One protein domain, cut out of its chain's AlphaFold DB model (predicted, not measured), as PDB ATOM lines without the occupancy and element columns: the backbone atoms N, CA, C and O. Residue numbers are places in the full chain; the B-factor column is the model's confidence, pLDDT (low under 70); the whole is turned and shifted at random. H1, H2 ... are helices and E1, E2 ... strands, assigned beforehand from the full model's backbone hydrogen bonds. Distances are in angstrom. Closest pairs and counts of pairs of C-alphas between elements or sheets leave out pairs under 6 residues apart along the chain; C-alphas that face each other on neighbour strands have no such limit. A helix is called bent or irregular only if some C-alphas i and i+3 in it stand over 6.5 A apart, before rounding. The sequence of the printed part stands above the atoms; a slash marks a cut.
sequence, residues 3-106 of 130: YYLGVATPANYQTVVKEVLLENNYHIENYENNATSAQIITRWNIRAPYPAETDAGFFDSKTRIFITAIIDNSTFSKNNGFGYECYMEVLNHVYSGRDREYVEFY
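AT A GLANCE: This is residues 3 to 106 of the 130 residues of an uncharacterized protein of Candidatus Marinimicrobia bacterium (UniProt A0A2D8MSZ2). A long, twisted two-stranded hairpin, E5 and E6, runs the length of a rod-shaped domain, and shorter strands widen it into a sheet that curls round one helix, H1. E1 is added beside E6, while the hairpin E2 and E3 and the short strand E4 are added beside E5; the small helix H2 only grazes the sheet. The printed part has 104 residues, with two named helices and six named strands in the order E1, H1, E2, E3, E4, H2, E5, E6. The sheet is branched, its neighbour pairs are antiparallel, and the class is mixed, helices and strands. The whole is loose, with a radius of gyration of the C-alphas of 16.9 A and spans of 57 by 24 by 21 A.

IN THESE COORDINATES: E5, residues 60 to 77, is 47.8 A long from C-alpha 60 at (-3.013, -37.905, -29.083) to C-alpha 77, and bends by 73 degrees at residue 74. E6, residues 81 to 95, is 44.2 A long and ends with C-alpha 95 at (-6.494, -36.265, -25.696). E1, residues 3 to 8, begins with C-alpha 3 at (-21.472, -33.314, -45.159) and is 14.3 A long. E2, residues 28 to 33, measures 14.1 A, E3, residues 37 to 42, 16.7 A, and E4, residues 45 to 47, 6.2 A. H1, residues 10 to 23, is 21.0 A long and irregular: C-alphas 11 and 14 are 7.0 A apart. H2, residues 51 to 55, measures 6.0 A.

HOW THE PARTS SIT: In the hairpin of E5 and E6, N 66 and O 89 are within hydrogen-bond range at 2.8 A, as are N 85 and O 70 at 2.8 A. On one side of E5 lie E3, with N 40 and O 67 at 2.8 A, and E4, with N 45 and O 63 at 2.8 A; E6 lies on the other side. E3 runs on into E4 across a break of 2 residues, at 33 degrees. The hairpin of E2 and E3 has N 39 and O 32 at 2.7 A. E1 is antiparallel to E6, with N 5 and O 86 at 2.8 A. H1 is on the sheet, which curls round it; the closest C-alphas of H1 and E6 are those of Pro 10 and Tyr 84, 6.9 A apart. H2 only grazes the sheet with residues 53 to 54. H1 and H2 are apart. Every O i to N i+4 pair is within hydrogen-bond range in H2, and 8 of 10 are in H1.

THE WHOLE: The two C-alphas farthest apart are those of Lys 78 and Arg 98, 57.5 A. The printed part has no cut, and the links between named elements are tight. After E6, residues 103 to 104 pair antiparallel with residues 93 to 94 of E6. The mean pLDDT of the printed part is 91.3; residues 73 to 81 are under 70.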
ATOM      1  N   TYR A   3     -21.478 -33.575 -43.721       97.88
ATOM      2  CA  TYR A   3     -21.472 -33.314 -45.159       97.88
ATOM      3  C   TYR A   3     -22.641 -34.030 -45.831       97.88
ATOM      4  O   TYR A   3     -22.950 -35.172 -45.491       97.88
ATOM      5  N   TYR A   4     -23.264 -33.366 -46.800       96.44
ATOM      6  CA  TYR A   4     -24.154 -34.016 -47.757       96.44
ATOM      7  C   TYR A   4     -23.321 -34.489 -48.947       96.44
ATOM      8  O   TYR A   4     -22.500 -33.723 -49.446       96.44
ATOM      9  N   LEU A   5     -23.517 -35.738 -49.366       96.00
ATOM     10  CA  LEU A   5     -22.737 -36.377 -50.427       96.00
ATOM     11  C   LEU A   5     -23.520 -36.531 -51.738       96.00
ATOM     12  O   LEU A   5     -23.014 -37.107 -52.693       96.00
ATOM     13  N   GLY A   6     -24.776 -36.086 -51.794       92.19
ATOM     14  CA  GLY A   6     -25.630 -36.305 -52.957       92.19
ATOM     15  C   GLY A   6     -26.415 -37.612 -52.888       92.19
ATOM     16  O   GLY A   6     -26.737 -38.117 -51.810       92.19
ATOM     17  N   VAL A   7     -26.760 -38.139 -54.065       90.69
ATOM     18  CA  VAL A   7     -27.601 -39.335 -54.203       90.69
ATOM     19  C   VAL A   7     -26.812 -40.453 -54.865       90.69
ATOM     20  O   VAL A   7     -26.303 -40.268 -55.968       90.69
ATOM     21  N   ALA A   8     -26.772 -41.613 -54.223       90.25
ATOM     22  CA  ALA A   8     -26.161 -42.837 -54.726       90.25
ATOM     23  C   ALA A   8     -27.233 -43.871 -55.110       90.25
ATOM     24  O   ALA A   8     -28.421 -43.707 -54.822       90.25
ATOM     25  N   THR A   9     -26.813 -44.964 -55.738       86.31
ATOM     26  CA  THR A   9     -27.637 -46.169 -55.891       86.31
ATOM     27  C   THR A   9     -27.155 -47.238 -54.907       86.31
ATOM     28  O   THR A   9     -25.992 -47.218 -54.493       86.31
ATOM     29  N   PRO A  10     -27.988 -48.235 -54.562       81.00
ATOM     30  CA  PRO A  10     -27.541 -49.359 -53.747       81.00
ATOM     31  C   PRO A  10     -26.316 -50.079 -54.338       81.00
ATOM     32  O   PRO A  10     -25.497 -50.605 -53.589       81.00
ATOM     33  N   ALA A  11     -26.188 -50.086 -55.672       78.44
ATOM     34  CA  ALA A  11     -25.110 -50.755 -56.391       78.44
ATOM     35  C   ALA A  11     -23.762 -50.024 -56.282       78.44
ATOM     36  O   ALA A  11     -22.733 -50.678 -56.115       78.44
ATOM     37  N   ASN A  12     -23.753 -48.688 -56.366       86.69
ATOM     38  CA  ASN A  12     -22.507 -47.917 -56.340       86.69
ATOM     39  C   ASN A  12     -22.096 -47.485 -54.919       86.69
ATOM     40  O   ASN A  12     -20.903 -47.353 -54.657       86.69
ATOM     41  N   TYR A  13     -23.051 -47.360 -53.988       91.06
ATOM     42  CA  TYR A  13     -22.819 -46.836 -52.642       91.06
ATOM     43  C   TYR A  13     -21.687 -47.557 -51.901       91.06
ATOM     44  O   TYR A  13     -20.722 -46.924 -51.482       91.06
ATOM     45  N   GLN A  14     -21.775 -48.881 -51.749       91.12
ATOM     46  CA  GLN A  14     -20.795 -49.618 -50.943       91.12
ATOM     47  C   GLN A  14     -19.406 -49.646 -51.588       91.12
ATOM     48  O   GLN A  14     -18.406 -49.486 -50.888       91.12
ATOM     49  N   THR A  15     -19.343 -49.849 -52.905       92.69
ATOM     50  CA  THR A  15     -18.079 -49.982 -53.642       92.69
ATOM     51  C   THR A  15     -17.313 -48.664 -53.652       92.69
ATOM     52  O   THR A  15     -16.178 -48.630 -53.182       92.69
ATOM     53  N   VAL A  16     -17.966 -47.572 -54.069       95.38
ATOM     54  CA  VAL A  16     -17.359 -46.231 -54.128       95.38
ATOM     55  C   VAL A  16     -16.885 -45.792 -52.747       95.38
ATOM     56  O   VAL A  16     -15.748 -45.357 -52.587       95.38
ATOM     57  N   VAL A  17     -17.733 -45.941 -51.722       96.69
ATOM     58  CA  VAL A  17     -17.375 -45.524 -50.360       96.69
ATOM     59  C   VAL A  17     -16.165 -46.294 -49.849       96.69
ATOM     60  O   VAL A  17     -15.260 -45.704 -49.264       96.69
ATOM     61  N   LYS A  18     -16.124 -47.610 -50.073       96.19
ATOM     62  CA  LYS A  18     -15.004 -48.445 -49.638       96.19
ATOM     63  C   LYS A  18     -13.691 -48.038 -50.302       96.19
ATOM     64  O   LYS A  18     -12.676 -47.998 -49.611       96.19
ATOM     65  N   GLU A  19     -13.705 -47.778 -51.604       96.94
ATOM     66  CA  GLU A  19     -12.512 -47.387 -52.361       96.94
ATOM     67  C   GLU A  19     -11.980 -46.037 -51.881       96.94
ATOM     68  O   GLU A  19     -10.842 -45.965 -51.418       96.94
ATOM     69  N   VAL A  20     -12.833 -45.008 -51.849       97.88
ATOM     70  CA  VAL A  20     -12.425 -43.655 -51.440       97.88
ATOM     71  C   VAL A  20     -11.935 -43.623 -49.991       97.88
ATOM     72  O   VAL A  20     -10.924 -42.984 -49.695       97.88
ATOM     73  N   LEU A  21     -12.603 -44.322 -49.064       97.88
ATOM     74  CA  LEU A  21     -12.137 -44.390 -47.674       97.88
ATOM     75  C   LEU A  21     -10.772 -45.080 -47.570       97.88
ATOM     76  O   LEU A  21      -9.895 -44.579 -46.866       97.88
ATOM     77  N   LEU A  22     -10.563 -46.190 -48.284       97.00
ATOM     78  CA  LEU A  22      -9.303 -46.931 -48.243       97.00
ATOM     79  C   LEU A  22      -8.134 -46.116 -48.812       97.00
ATOM     80  O   LEU A  22      -7.061 -46.110 -48.209       97.00
ATOM     81  N   GLU A  23      -8.340 -45.404 -49.921       97.38
ATOM     82  CA  GLU A  23      -7.340 -44.505 -50.520       97.38
ATOM     83  C   GLU A  23      -6.915 -43.383 -49.564       97.38
ATOM     84  O   GLU A  23      -5.765 -42.949 -49.580       97.38
ATOM     85  N   ASN A  24      -7.819 -42.973 -48.672       96.88
ATOM     86  CA  ASN A  24      -7.573 -41.969 -47.637       96.88
ATOM     87  C   ASN A  24      -7.194 -42.585 -46.275       96.88
ATOM     88  O   ASN A  24      -7.278 -41.918 -45.243       96.88
ATOM     89  N   ASN A  25      -6.764 -43.853 -46.252       96.12
ATOM     90  CA  ASN A  25      -6.314 -44.577 -45.057       96.12
ATOM     91  C   ASN A  25      -7.387 -44.733 -43.952       96.12
ATOM     92  O   ASN A  25      -7.081 -44.844 -42.764       96.12
ATOM     93  N   TYR A  26      -8.664 -44.778 -44.337       97.94
ATOM     94  CA  TYR A  26      -9.779 -45.117 -43.456       97.94
ATOM     95  C   TYR A  26     -10.266 -46.539 -43.733       97.94
ATOM     96  O   TYR A  26     -10.837 -46.852 -44.776       97.94
ATOM     97  N   HIS A  27     -10.078 -47.423 -42.757       97.50
ATOM     98  CA  HIS A  27     -10.507 -48.815 -42.861       97.50
ATOM     99  C   HIS A  27     -11.901 -49.015 -42.281       97.50
ATOM    100  O   HIS A  27     -12.195 -48.539 -41.185       97.50
ATOM    101  N   ILE A  28     -12.740 -49.778 -42.975       97.69
ATOM    102  CA  ILE A  28     -14.090 -50.103 -42.511       97.69
ATOM    103  C   ILE A  28     -14.021 -51.068 -41.319       97.69
ATOM    104  O   ILE A  28     -13.272 -52.048 -41.331       97.69
ATOM    105  N   GLU A  29     -14.801 -50.775 -40.285       97.69
ATOM    106  CA  GLU A  29     -15.009 -51.634 -39.120       97.69
ATOM    107  C   GLU A  29     -16.319 -52.404 -39.221       97.69
ATOM    108  O   GLU A  29     -16.332 -53.610 -38.987       97.69
ATOM    109  N   ASN A  30     -17.405 -51.708 -39.572       96.38
ATOM    110  CA  ASN A  30     -18.745 -52.274 -39.557       96.38
ATOM    111  C   ASN A  30     -19.611 -51.755 -40.712       96.38
ATOM    112  O   ASN A  30     -19.422 -50.640 -41.204       96.38
ATOM    113  N   TYR A  31     -20.592 -52.574 -41.084       95.25
ATOM    114  CA  TYR A  31     -21.703 -52.209 -41.953       95.25
ATOM    115  C   TYR A  31     -23.001 -52.401 -41.169       95.25
ATOM    116  O   TYR A  31     -23.301 -53.511 -40.732       95.25
ATOM    117  N   GLU A  32     -23.784 -51.341 -41.018       93.81
ATOM    118  CA  GLU A  32     -25.067 -51.381 -40.321       93.81
ATOM    119  C   GLU A  32     -26.185 -51.079 -41.306       93.81
ATOM    120  O   GLU A  32     -26.323 -49.962 -41.792       93.81
ATOM    121  N   ASN A  33     -26.990 -52.091 -41.622       89.50
ATOM    122  CA  ASN A  33     -28.106 -51.955 -42.549       89.50
ATOM    123  C   ASN A  33     -29.414 -52.206 -41.804       89.50
ATOM    124  O   ASN A  33     -29.541 -53.179 -41.060       89.50
ATOM    125  N   ASN A  34     -30.401 -51.352 -42.037       85.75
ATOM    126  CA  ASN A  34     -31.770 -51.552 -41.587       85.75
ATOM    127  C   ASN A  34     -32.737 -51.355 -42.764       85.75
ATOM    128  O   ASN A  34     -32.318 -51.174 -43.906       85.75
ATOM    129  N   ALA A  35     -34.041 -51.417 -42.494       83.31
ATOM    130  CA  ALA A  35     -35.062 -51.360 -43.539       83.31
ATOM    131  C   ALA A  35     -35.067 -50.053 -44.355       83.31
ATOM    132  O   ALA A  35     -35.609 -50.041 -45.457       83.31
ATOM    133  N   THR A  36     -34.503 -48.962 -43.829       87.56
ATOM    134  CA  THR A  36     -34.594 -47.618 -44.423       87.56
ATOM    135  C   THR A  36     -33.241 -46.943 -44.642       87.56
ATOM    136  O   THR A  36     -33.195 -45.841 -45.182       87.56
ATOM    137  N   SER A  37     -32.135 -47.557 -44.221       90.75
ATOM    138  CA  SER A  37     -30.801 -46.973 -44.357       90.75
ATOM    139  C   SER A  37     -29.690 -48.017 -44.351       90.75
ATOM    140  O   SER A  37     -29.819 -49.073 -43.728       90.75
ATOM    141  N   ALA A  38     -28.577 -47.667 -44.984       92.88
ATOM    142  CA  ALA A  38     -27.318 -48.391 -44.947       92.88
ATOM    143  C   ALA A  38     -26.218 -47.472 -44.406       92.88
ATOM    144  O   ALA A  38     -26.031 -46.365 -44.907       92.88
ATOM    145  N   GLN A  39     -25.460 -47.921 -43.414       96.19
ATOM    146  CA  GLN A  39     -24.370 -47.165 -42.812       96.19
ATOM    147  C   GLN A  39     -23.053 -47.938 -42.905       96.19
ATOM    148  O   GLN A  39     -22.997 -49.143 -42.668       96.19
ATOM    149  N   ILE A  40     -21.984 -47.226 -43.252       97.50
ATOM    150  CA  ILE A  40     -20.604 -47.711 -43.256       97.50
ATOM    151  C   ILE A  40     -19.855 -46.956 -42.168       97.50
ATOM    152  O   ILE A  40     -19.860 -45.725 -42.147       97.50
ATOM    153  N   ILE A  41     -19.204 -47.694 -41.274       98.31
ATOM    154  CA  ILE A  41     -18.509 -47.126 -40.122       98.31
ATOM    155  C   ILE A  41     -17.036 -47.507 -40.192       98.31
ATOM    156  O   ILE A  41     -16.696 -48.691 -40.287       98.31
ATOM    157  N   THR A  42     -16.144 -46.521 -40.128       98.62
ATOM    158  CA  THR A  42     -14.702 -46.784 -40.103       98.62
ATOM    159  C   THR A  42     -14.238 -47.204 -38.715       98.62
ATOM    160  O   THR A  42     -14.863 -46.890 -37.701       98.62
ATOM    161  N   ARG A  43     -13.076 -47.850 -38.644       98.31
ATOM    162  CA  ARG A  43     -12.287 -47.909 -37.412       98.31
ATOM    163  C   ARG A  43     -11.891 -46.494 -36.999       98.31
ATOM    164  O   ARG A  43     -11.871 -45.573 -37.822       98.31
ATOM    165  N   TRP A  44     -11.526 -46.338 -35.731       98.12
ATOM    166  CA  TRP A  44     -10.770 -45.163 -35.312       98.12
ATOM    167  C   TRP A  44      -9.420 -45.151 -36.029       98.12
ATOM    168  O   TRP A  44      -8.621 -46.074 -35.871       98.12
ATOM    169  N   ASN A  45      -9.172 -44.104 -36.806       97.12
ATOM    170  CA  ASN A  45      -7.866 -43.818 -37.369       97.12
ATOM    171  C   ASN A  45      -7.045 -43.071 -36.313       97.12
ATOM    172  O   ASN A  45      -7.337 -41.910 -36.020       97.12
ATOM    173  N   ILE A  46      -6.085 -43.765 -35.694       96.00
ATOM    174  CA  ILE A  46      -5.177 -43.186 -34.698       96.00
ATOM    175  C   ILE A  46      -4.069 -42.448 -35.442       96.00
ATOM    176  O   ILE A  46      -3.381 -43.037 -36.276       96.00
ATOM    177  N   ARG A  47      -3.894 -41.165 -35.141       94.56
ATOM    178  CA  ARG A  47      -2.979 -40.281 -35.864       94.56
ATOM    179  C   ARG A  47      -2.270 -39.333 -34.911       94.56
ATOM    180  O   ARG A  47      -2.749 -39.050 -33.816       94.56
ATOM    181  N   ALA A  48      -1.143 -38.794 -35.361       95.19
ATOM    182  CA  ALA A  48      -0.541 -37.664 -34.670       95.19
ATOM    183  C   ALA A  48      -1.521 -36.468 -34.663       95.19
ATOM    184  O   ALA A  48      -2.272 -36.287 -35.636       95.19
ATOM    185  N   PRO A  49      -1.527 -35.649 -33.599       97.19
ATOM    186  CA  PRO A  49      -2.284 -34.407 -33.597       97.19
ATOM    187  C   PRO A  49      -1.806 -33.475 -34.714       97.19
ATOM    188  O   PRO A  49      -0.606 -33.333 -34.962       97.19
ATOM    189  N   TYR A  50      -2.739 -32.801 -35.375       97.75
ATOM    190  CA  TYR A  50      -2.424 -31.704 -36.285       97.75
ATOM    191  C   TYR A  50      -1.857 -30.505 -35.504       97.75
ATOM    192  O   TYR A  50      -2.042 -30.420 -34.285       97.75
ATOM    193  N   PRO A  51      -1.225 -29.523 -36.179       97.94
ATOM    194  CA  PRO A  51      -0.676 -28.340 -35.517       97.94
ATOM    195  C   PRO A  51      -1.685 -27.625 -34.608       97.94
ATOM    196  O   PRO A  51      -1.394 -27.413 -33.442       97.94
ATOM    197  N   ALA A  52      -2.916 -27.390 -35.078       97.44
ATOM    198  CA  ALA A  52      -3.959 -26.739 -34.276       97.44
ATOM    199  C   ALA A  52      -4.370 -27.530 -33.014       97.44
ATOM    200  O   ALA A  52      -4.801 -26.941 -32.026       97.44
ATOM    201  N   GLU A  53      -4.246 -28.860 -33.037       97.56
ATOM    202  CA  GLU A  53      -4.516 -29.719 -31.876       97.56
ATOM    203  C   GLU A  53      -3.326 -29.700 -30.906       97.56
ATOM    204  O   GLU A  53      -3.506 -29.575 -29.695       97.56
ATOM    205  N   THR A  54      -2.103 -29.742 -31.441       97.19
ATOM    206  CA  THR A  54      -0.867 -29.599 -30.658       97.19
ATOM    207  C   THR A  54      -0.808 -28.241 -29.954       97.19
ATOM    208  O   THR A  54      -0.541 -28.186 -28.754       97.19
ATOM    209  N   ASP A  55      -1.127 -27.154 -30.662       97.12
ATOM    210  CA  ASP A  55      -1.160 -25.784 -30.131       97.12
ATOM    211  C   ASP A  55      -2.206 -25.627 -29.014       97.12
ATOM    212  O   ASP A  55      -2.021 -24.848 -28.077       97.12
ATOM    213  N   ALA A  56      -3.287 -26.411 -29.070       95.88
ATOM    214  CA  ALA A  56      -4.295 -26.496 -28.014       95.88
ATOM    215  C   ALA A  56      -3.879 -27.407 -26.833       95.88
ATOM    216  O   ALA A  56      -4.593 -27.505 -25.829       95.88
ATOM    217  N   GLY A  57      -2.704 -28.040 -26.908       96.31
ATOM    218  CA  GLY A  57      -2.125 -28.874 -25.856       96.31
ATOM    219  C   GLY A  57      -2.590 -30.331 -25.873       96.31
ATOM    220  O   GLY A  57      -2.557 -30.985 -24.826       96.31
ATOM    221  N   PHE A  58      -3.050 -30.838 -27.018       97.12
ATOM    222  CA  PHE A  58      -3.365 -32.254 -27.209       97.12
ATOM    223  C   PHE A  58      -2.150 -33.015 -27.750       97.12
ATOM    224  O   PHE A  58      -1.400 -32.492 -28.570       97.12
ATOM    225  N   PHE A  59      -1.954 -34.256 -27.301       94.81
ATOM    226  CA  PHE A  59      -0.809 -35.089 -27.702       94.81
ATOM    227  C   PHE A  59      -1.200 -36.418 -28.354       94.81
ATOM    228  O   PHE A  59      -0.334 -37.128 -28.858       94.81
ATOM    229  N   ASP A  60      -2.487 -36.751 -28.364       95.94
ATOM    230  CA  ASP A  60      -3.013 -37.905 -29.083       95.94
ATOM    231  C   ASP A  60      -4.348 -37.546 -29.744       95.94
ATOM    232  O   ASP A  60      -5.077 -36.661 -29.276       95.94
ATOM    233  N   SER A  61      -4.636 -38.159 -30.887       97.56
ATOM    234  CA  SER A  61      -5.764 -37.806 -31.742       97.56
ATOM    235  C   SER A  61      -6.267 -39.004 -32.536       97.56
ATOM    236  O   SER A  61      -5.509 -39.848 -33.017       97.56
ATOM    237  N   LYS A  62      -7.584 -39.073 -32.703       98.06
ATOM    238  CA  LYS A  62      -8.233 -40.116 -33.488       98.06
ATOM    239  C   LYS A  62      -9.455 -39.592 -34.218       98.06
ATOM    240  O   LYS A  62     -10.226 -38.793 -33.686       98.06
ATOM    241  N   THR A  63      -9.656 -40.094 -35.426       98.25
ATOM    242  CA  THR A  63     -10.765 -39.685 -36.289       98.25
ATOM    243  C   THR A  63     -11.566 -40.904 -36.726       98.25
ATOM    244  O   THR A  63     -11.007 -41.980 -36.937       98.25
ATOM    245  N   ARG A  64     -12.885 -40.761 -36.841       98.44
ATOM    246  CA  ARG A  64     -13.784 -41.809 -37.331       98.44
ATOM    247  C   ARG A  64     -14.806 -41.207 -38.276       98.44
ATOM    248  O   ARG A  64     -15.312 -40.116 -38.012       98.44
ATOM    249  N   ILE A  65     -15.107 -41.927 -39.347       98.62
ATOM    250  CA  ILE A  65     -16.054 -41.509 -40.372       98.62
ATOM    251  C   ILE A  65     -17.247 -42.465 -40.364       98.62
ATOM    252  O   ILE A  65     -17.096 -43.685 -40.249       98.62
ATOM    253  N   PHE A  66     -18.431 -41.883 -40.494       98.44
ATOM    254  CA  PHE A  66     -19.700 -42.561 -40.680       98.44
ATOM    255  C   PHE A  66     -20.262 -42.097 -42.013       98.44
ATOM    256  O   PHE A  66     -20.452 -40.898 -42.213       98.44
ATOM    257  N   ILE A  67     -20.531 -43.033 -42.915       97.94
ATOM    258  CA  ILE A  67     -21.258 -42.748 -44.147       97.94
ATOM    259  C   ILE A  67     -22.638 -43.366 -44.008       97.94
ATOM    260  O   ILE A  67     -22.740 -44.564 -43.758       97.94
ATOM    261  N   THR A  68     -23.686 -42.562 -44.147       96.94
ATOM    262  CA  THR A  68     -25.077 -43.009 -44.049       96.94
ATOM    263  C   THR A  68     -25.790 -42.744 -45.361       96.94
ATOM    264  O   THR A  68     -25.854 -41.607 -45.812       96.94
ATOM    265  N   ALA A  69     -26.369 -43.789 -45.932       94.19
ATOM    266  CA  ALA A  69     -27.295 -43.749 -47.048       94.19
ATOM    267  C   ALA A  69     -28.720 -43.991 -46.540       94.19
ATOM    268  O   ALA A  69     -28.978 -45.008 -45.894       94.19
ATOM    269  N   ILE A  70     -29.647 -43.085 -46.832       92.56
ATOM    270  CA  ILE A  70     -31.066 -43.195 -46.474       92.56
ATOM    271  C   ILE A  70     -31.864 -43.465 -47.745       92.56
ATOM    272  O   ILE A  70     -31.683 -42.775 -48.744       92.56
ATOM    273  N   ILE A  71     -32.749 -44.460 -47.711       87.81
ATOM    274  CA  ILE A  71     -33.635 -44.768 -48.837       87.81
ATOM    275  C   ILE A  71     -34.569 -43.583 -49.090       87.81
ATOM    276  O   ILE A  71     -35.402 -43.247 -48.245       87.81
ATOM    277  N   ASP A  72     -34.491 -43.007 -50.287       78.62
ATOM    278  CA  ASP A  72     -35.499 -42.080 -50.780       78.62
ATOM    279  C   ASP A  72     -36.657 -42.870 -51.401       78.62
ATOM    280  O   ASP A  72     -36.634 -43.268 -52.571       78.62
ATOM    281  N   ASN A  73     -37.709 -43.077 -50.607       68.38
ATOM    282  CA  ASN A  73     -38.910 -43.806 -51.018       68.38
ATOM    283  C   ASN A  73     -39.663 -43.153 -52.195       68.38
ATOM    284  O   ASN A  73     -40.501 -43.813 -52.811       68.38
ATOM    285  N   SER A  74     -39.386 -41.887 -52.524       67.50
ATOM    286  CA  SER A  74     -40.021 -41.181 -53.642       67.50
ATOM    287  C   SER A  74     -39.396 -41.501 -55.005       67.50
ATOM    288  O   SER A  74     -40.011 -41.252 -56.041       67.50
ATOM    289  N   THR A  75     -38.208 -42.111 -55.022       61.91
ATOM    290  CA  THR A  75     -37.406 -42.327 -56.243       61.91
ATOM    291  C   THR A  75     -37.527 -43.728 -56.834       61.91
ATOM    292  O   THR A  75     -36.749 -44.091 -57.716       61.91
ATOM    293  N   PHE A  76     -38.499 -44.531 -56.381       61.66
ATOM    294  CA  PHE A  76     -38.678 -45.894 -56.878       61.66
ATOM    295  C   PHE A  76     -38.853 -45.913 -58.402       61.66
ATOM    296  O   PHE A  76     -39.892 -45.518 -58.938       61.66
ATOM    297  N   SER A  77     -37.840 -46.413 -59.107       59.22
ATOM    298  CA  SER A  77     -37.889 -46.613 -60.552       59.22
ATOM    299  C   SER A  77     -37.936 -48.105 -60.873       59.22
ATOM    300  O   SER A  77     -37.293 -48.922 -60.214       59.22
ATOM    301  N   LYS A  78     -38.682 -48.472 -61.925       52.66
ATOM    302  CA  LYS A  78     -38.862 -49.874 -62.350       52.66
ATOM    303  C   LYS A  78     -37.548 -50.613 -62.652       52.66
ATOM    304  O   LYS A  78     -37.566 -51.840 -62.633       52.66
ATOM    305  N   ASN A  79     -36.451 -49.893 -62.915       52.00
ATOM    306  CA  ASN A  79     -35.201 -50.471 -63.418       52.00
ATOM    307  C   ASN A  79     -33.952 -50.216 -62.543       52.00
ATOM    308  O   ASN A  79     -33.000 -50.968 -62.707       52.00
ATOM    309  N   ASN A  80     -33.942 -49.245 -61.612       57.34
ATOM    310  CA  ASN A  80     -32.736 -48.883 -60.831       57.34
ATOM    311  C   ASN A  80     -32.913 -48.926 -59.297       57.34
ATOM    312  O   ASN A  80     -32.009 -48.530 -58.562       57.34
ATOM    313  N   GLY A  81     -34.044 -49.429 -58.791       64.56
ATOM    314  CA  GLY A  81     -34.316 -49.456 -57.349       64.56
ATOM    315  C   GLY A  81     -34.585 -48.060 -56.771       64.56
ATOM    316  O   GLY A  81     -34.992 -47.153 -57.499       64.56
ATOM    317  N   PHE A  82     -34.410 -47.913 -55.456       70.88
ATOM    318  CA  PHE A  82     -34.505 -46.631 -54.751       70.88
ATOM    319  C   PHE A  82     -33.164 -45.889 -54.796       70.88
ATOM    320  O   PHE A  82     -32.113 -46.517 -54.680       70.88
ATOM    321  N   GLY A  83     -33.198 -44.564 -54.913       82.62
ATOM    322  CA  GLY A  83     -32.048 -43.702 -54.661       82.62
ATOM    323  C   GLY A  83     -31.725 -43.632 -53.170       82.62
ATOM    324  O   GLY A  83     -32.611 -43.740 -52.320       82.62
ATOM    325  N   TYR A  84     -30.445 -43.474 -52.853       88.50
ATOM    326  CA  TYR A  84     -29.948 -43.282 -51.496       88.50
ATOM    327  C   TYR A  84     -29.489 -41.842 -51.318       88.50
ATOM    328  O   TYR A  84     -28.549 -41.430 -51.989       88.50
ATOM    329  N   GLU A  85     -30.093 -41.093 -50.401       93.06
ATOM    330  CA  GLU A  85     -29.516 -39.830 -49.944       93.06
ATOM    331  C   GLU A  85     -28.343 -40.113 -49.011       93.06
ATOM    332  O   GLU A  85     -28.505 -40.752 -47.968       93.06
ATOM    333  N   CYS A  86     -27.160 -39.643 -49.389       95.31
ATOM    334  CA  CYS A  86     -25.917 -39.980 -48.716       95.31
ATOM    335  C   CYS A  86     -25.380 -38.806 -47.894       95.31
ATOM    336  O   CYS A  86     -25.334 -37.661 -48.347       95.31
ATOM    337  N   TYR A  87     -24.898 -39.114 -46.695       97.38
ATOM    338  CA  TYR A  87     -24.326 -38.164 -45.749       97.38
ATOM    339  C   TYR A  87     -23.028 -38.721 -45.166       97.38
ATOM    340  O   TYR A  87     -22.905 -39.928 -44.959       97.38
ATOM    341  N   MET A  88     -22.082 -37.837 -44.852       98.44
ATOM    342  CA  MET A  88     -20.876 -38.163 -44.092       98.44
ATOM    343  C   MET A  88     -20.862 -37.409 -42.767       98.44
ATOM    344  O   MET A  88     -21.008 -36.188 -42.735       98.44
ATOM    345  N   GLU A  89     -20.609 -38.125 -41.679       98.31
ATOM    346  CA  GLU A  89     -20.317 -37.565 -40.365       98.31
ATOM    347  C   GLU A  89     -18.906 -37.959 -39.929       98.31
ATOM    348  O   GLU A  89     -18.476 -39.098 -40.087       98.31
ATOM    349  N   VAL A  90     -18.176 -36.989 -39.384       98.31
ATOM    350  CA  VAL A  90     -16.799 -37.165 -38.920       98.31
ATOM    351  C   VAL A  90     -16.727 -36.817 -37.446       98.31
ATOM    352  O   VAL A  90     -17.020 -35.673 -37.074       98.31
ATOM    353  N   LEU A  91     -16.282 -37.780 -36.642       98.31
ATOM    354  CA  LEU A  91     -15.913 -37.583 -35.247       98.31
ATOM    355  C   LEU A  91     -14.410 -37.383 -35.145       98.31
ATOM    356  O   LEU A  91     -13.635 -38.188 -35.663       98.31
ATOM    357  N   ASN A  92     -14.007 -36.324 -34.449       98.31
ATOM    358  CA  ASN A  92     -12.608 -36.051 -34.170       98.31
ATOM    359  C   ASN A  92     -12.386 -35.909 -32.675       98.31
ATOM    360  O   ASN A  92     -12.954 -35.017 -32.049       98.31
ATOM    361  N   HIS A  93     -11.577 -36.802 -32.125       97.88
ATOM    362  CA  HIS A  93     -11.344 -36.929 -30.699       97.88
ATOM    363  C   HIS A  93      -9.872 -36.689 -30.397       97.88
ATOM    364  O   HIS A  93      -9.001 -37.303 -31.011       97.88
ATOM    365  N   VAL A  94      -9.604 -35.848 -29.408       97.88
ATOM    366  CA  VAL A  94      -8.256 -35.456 -28.990       97.88
ATOM    367  C   VAL A  94      -8.068 -35.701 -27.499       97.88
ATOM    368  O   VAL A  94      -9.032 -35.693 -26.730       97.88
ATOM    369  N   TYR A  95      -6.830 -35.945 -27.080       96.75
ATOM    370  CA  TYR A  95      -6.494 -36.265 -25.696       96.75
ATOM    371  C   TYR A  95      -5.352 -35.391 -25.178       96.75
ATOM    372  O   TYR A  95      -4.317 -35.234 -25.828       96.75
ATOM    373  N   SER A  96      -5.557 -34.813 -23.992       94.62
ATOM    374  CA  SER A  96      -4.597 -33.927 -23.315       94.62
ATOM    375  C   SER A  96      -4.080 -34.490 -21.988       94.62
ATOM    376  O   SER A  96      -3.273 -33.846 -21.321       94.62
ATOM    377  N   GLY A  97      -4.574 -35.650 -21.543       89.50
ATOM    378  CA  GLY A  97      -4.241 -36.221 -20.233       89.50
ATOM    379  C   GLY A  97      -4.863 -35.519 -19.020       89.50
ATOM    380  O   GLY A  97      -4.880 -36.116 -17.945       89.50
ATOM    381  N   ARG A  98      -5.401 -34.300 -19.172       87.25
ATOM    382  CA  ARG A  98      -5.989 -33.520 -18.068       87.25
ATOM    383  C   ARG A  98      -7.286 -34.138 -17.560       87.25
ATOM    384  O   ARG A  98      -7.374 -34.484 -16.386       87.25
ATOM    385  N   ASP A  99      -8.226 -34.362 -18.469       85.19
ATOM    386  CA  ASP A  99      -9.564 -34.866 -18.138       85.19
ATOM    387  C   ASP A  99      -9.641 -36.403 -18.171       85.19
ATOM    388  O   ASP A  99     -10.678 -36.993 -17.890       85.19
ATOM    389  N   ARG A 100      -8.519 -37.075 -18.483       89.50
ATOM    390  CA  ARG A 100      -8.399 -38.544 -18.626       89.50
ATOM    391  C   ARG A 100      -9.405 -39.173 -19.597       89.50
ATOM    392  O   ARG A 100      -9.583 -40.389 -19.604       89.50
ATOM    393  N   GLU A 101      -9.976 -38.365 -20.476       93.81
ATOM    394  CA  GLU A 101     -10.893 -38.779 -21.526       93.81
ATOM    395  C   GLU A 101     -10.560 -38.085 -22.846       93.81
ATOM    396  O   GLU A 101      -9.902 -37.043 -22.879       93.81
ATOM    397  N   TYR A 102     -10.996 -38.696 -23.948       96.38
ATOM    398  CA  TYR A 102     -10.961 -38.028 -25.242       96.38
ATOM    399  C   TYR A 102     -12.137 -37.068 -25.344       96.38
ATOM    400  O   TYR A 102     -13.271 -37.468 -25.087       96.38
ATOM    401  N   VAL A 103     -11.871 -35.862 -25.829       96.50
ATOM    402  CA  VAL A 103     -12.887 -34.838 -26.074       96.50
ATOM    403  C   VAL A 103     -12.996 -34.540 -27.561       96.50
ATOM    404  O   VAL A 103     -12.030 -34.704 -28.310       96.50
ATOM    405  N   GLU A 104     -14.172 -34.102 -27.998       96.69
ATOM    406  CA  GLU A 104     -14.365 -33.668 -29.378       96.69
ATOM    407  C   GLU A 104     -13.666 -32.328 -29.638       96.69
ATOM    408  O   GLU A 104     -13.775 -31.388 -28.849       96.69
ATOM    409  N   PHE A 105     -12.971 -32.216 -30.769       96.94
ATOM    410  CA  PHE A 105     -12.302 -30.976 -31.163       96.94
ATOM    411  C   PHE A 105     -12.317 -30.812 -32.681       96.94
ATOM    412  O   PHE A 105     -11.758 -31.630 -33.402       96.94
ATOM    413  N   TYR A 106     -12.951 -29.754 -33.189       95.69
ATOM    414  CA  TYR A 106     -13.142 -29.571 -34.639       95.69
ATOM    415  C   TYR A 106     -12.492 -28.310 -35.209       95.69
ATOM    416  O   TYR A 106     -12.566 -28.091 -36.416       95.69
TER     417      TYR A 106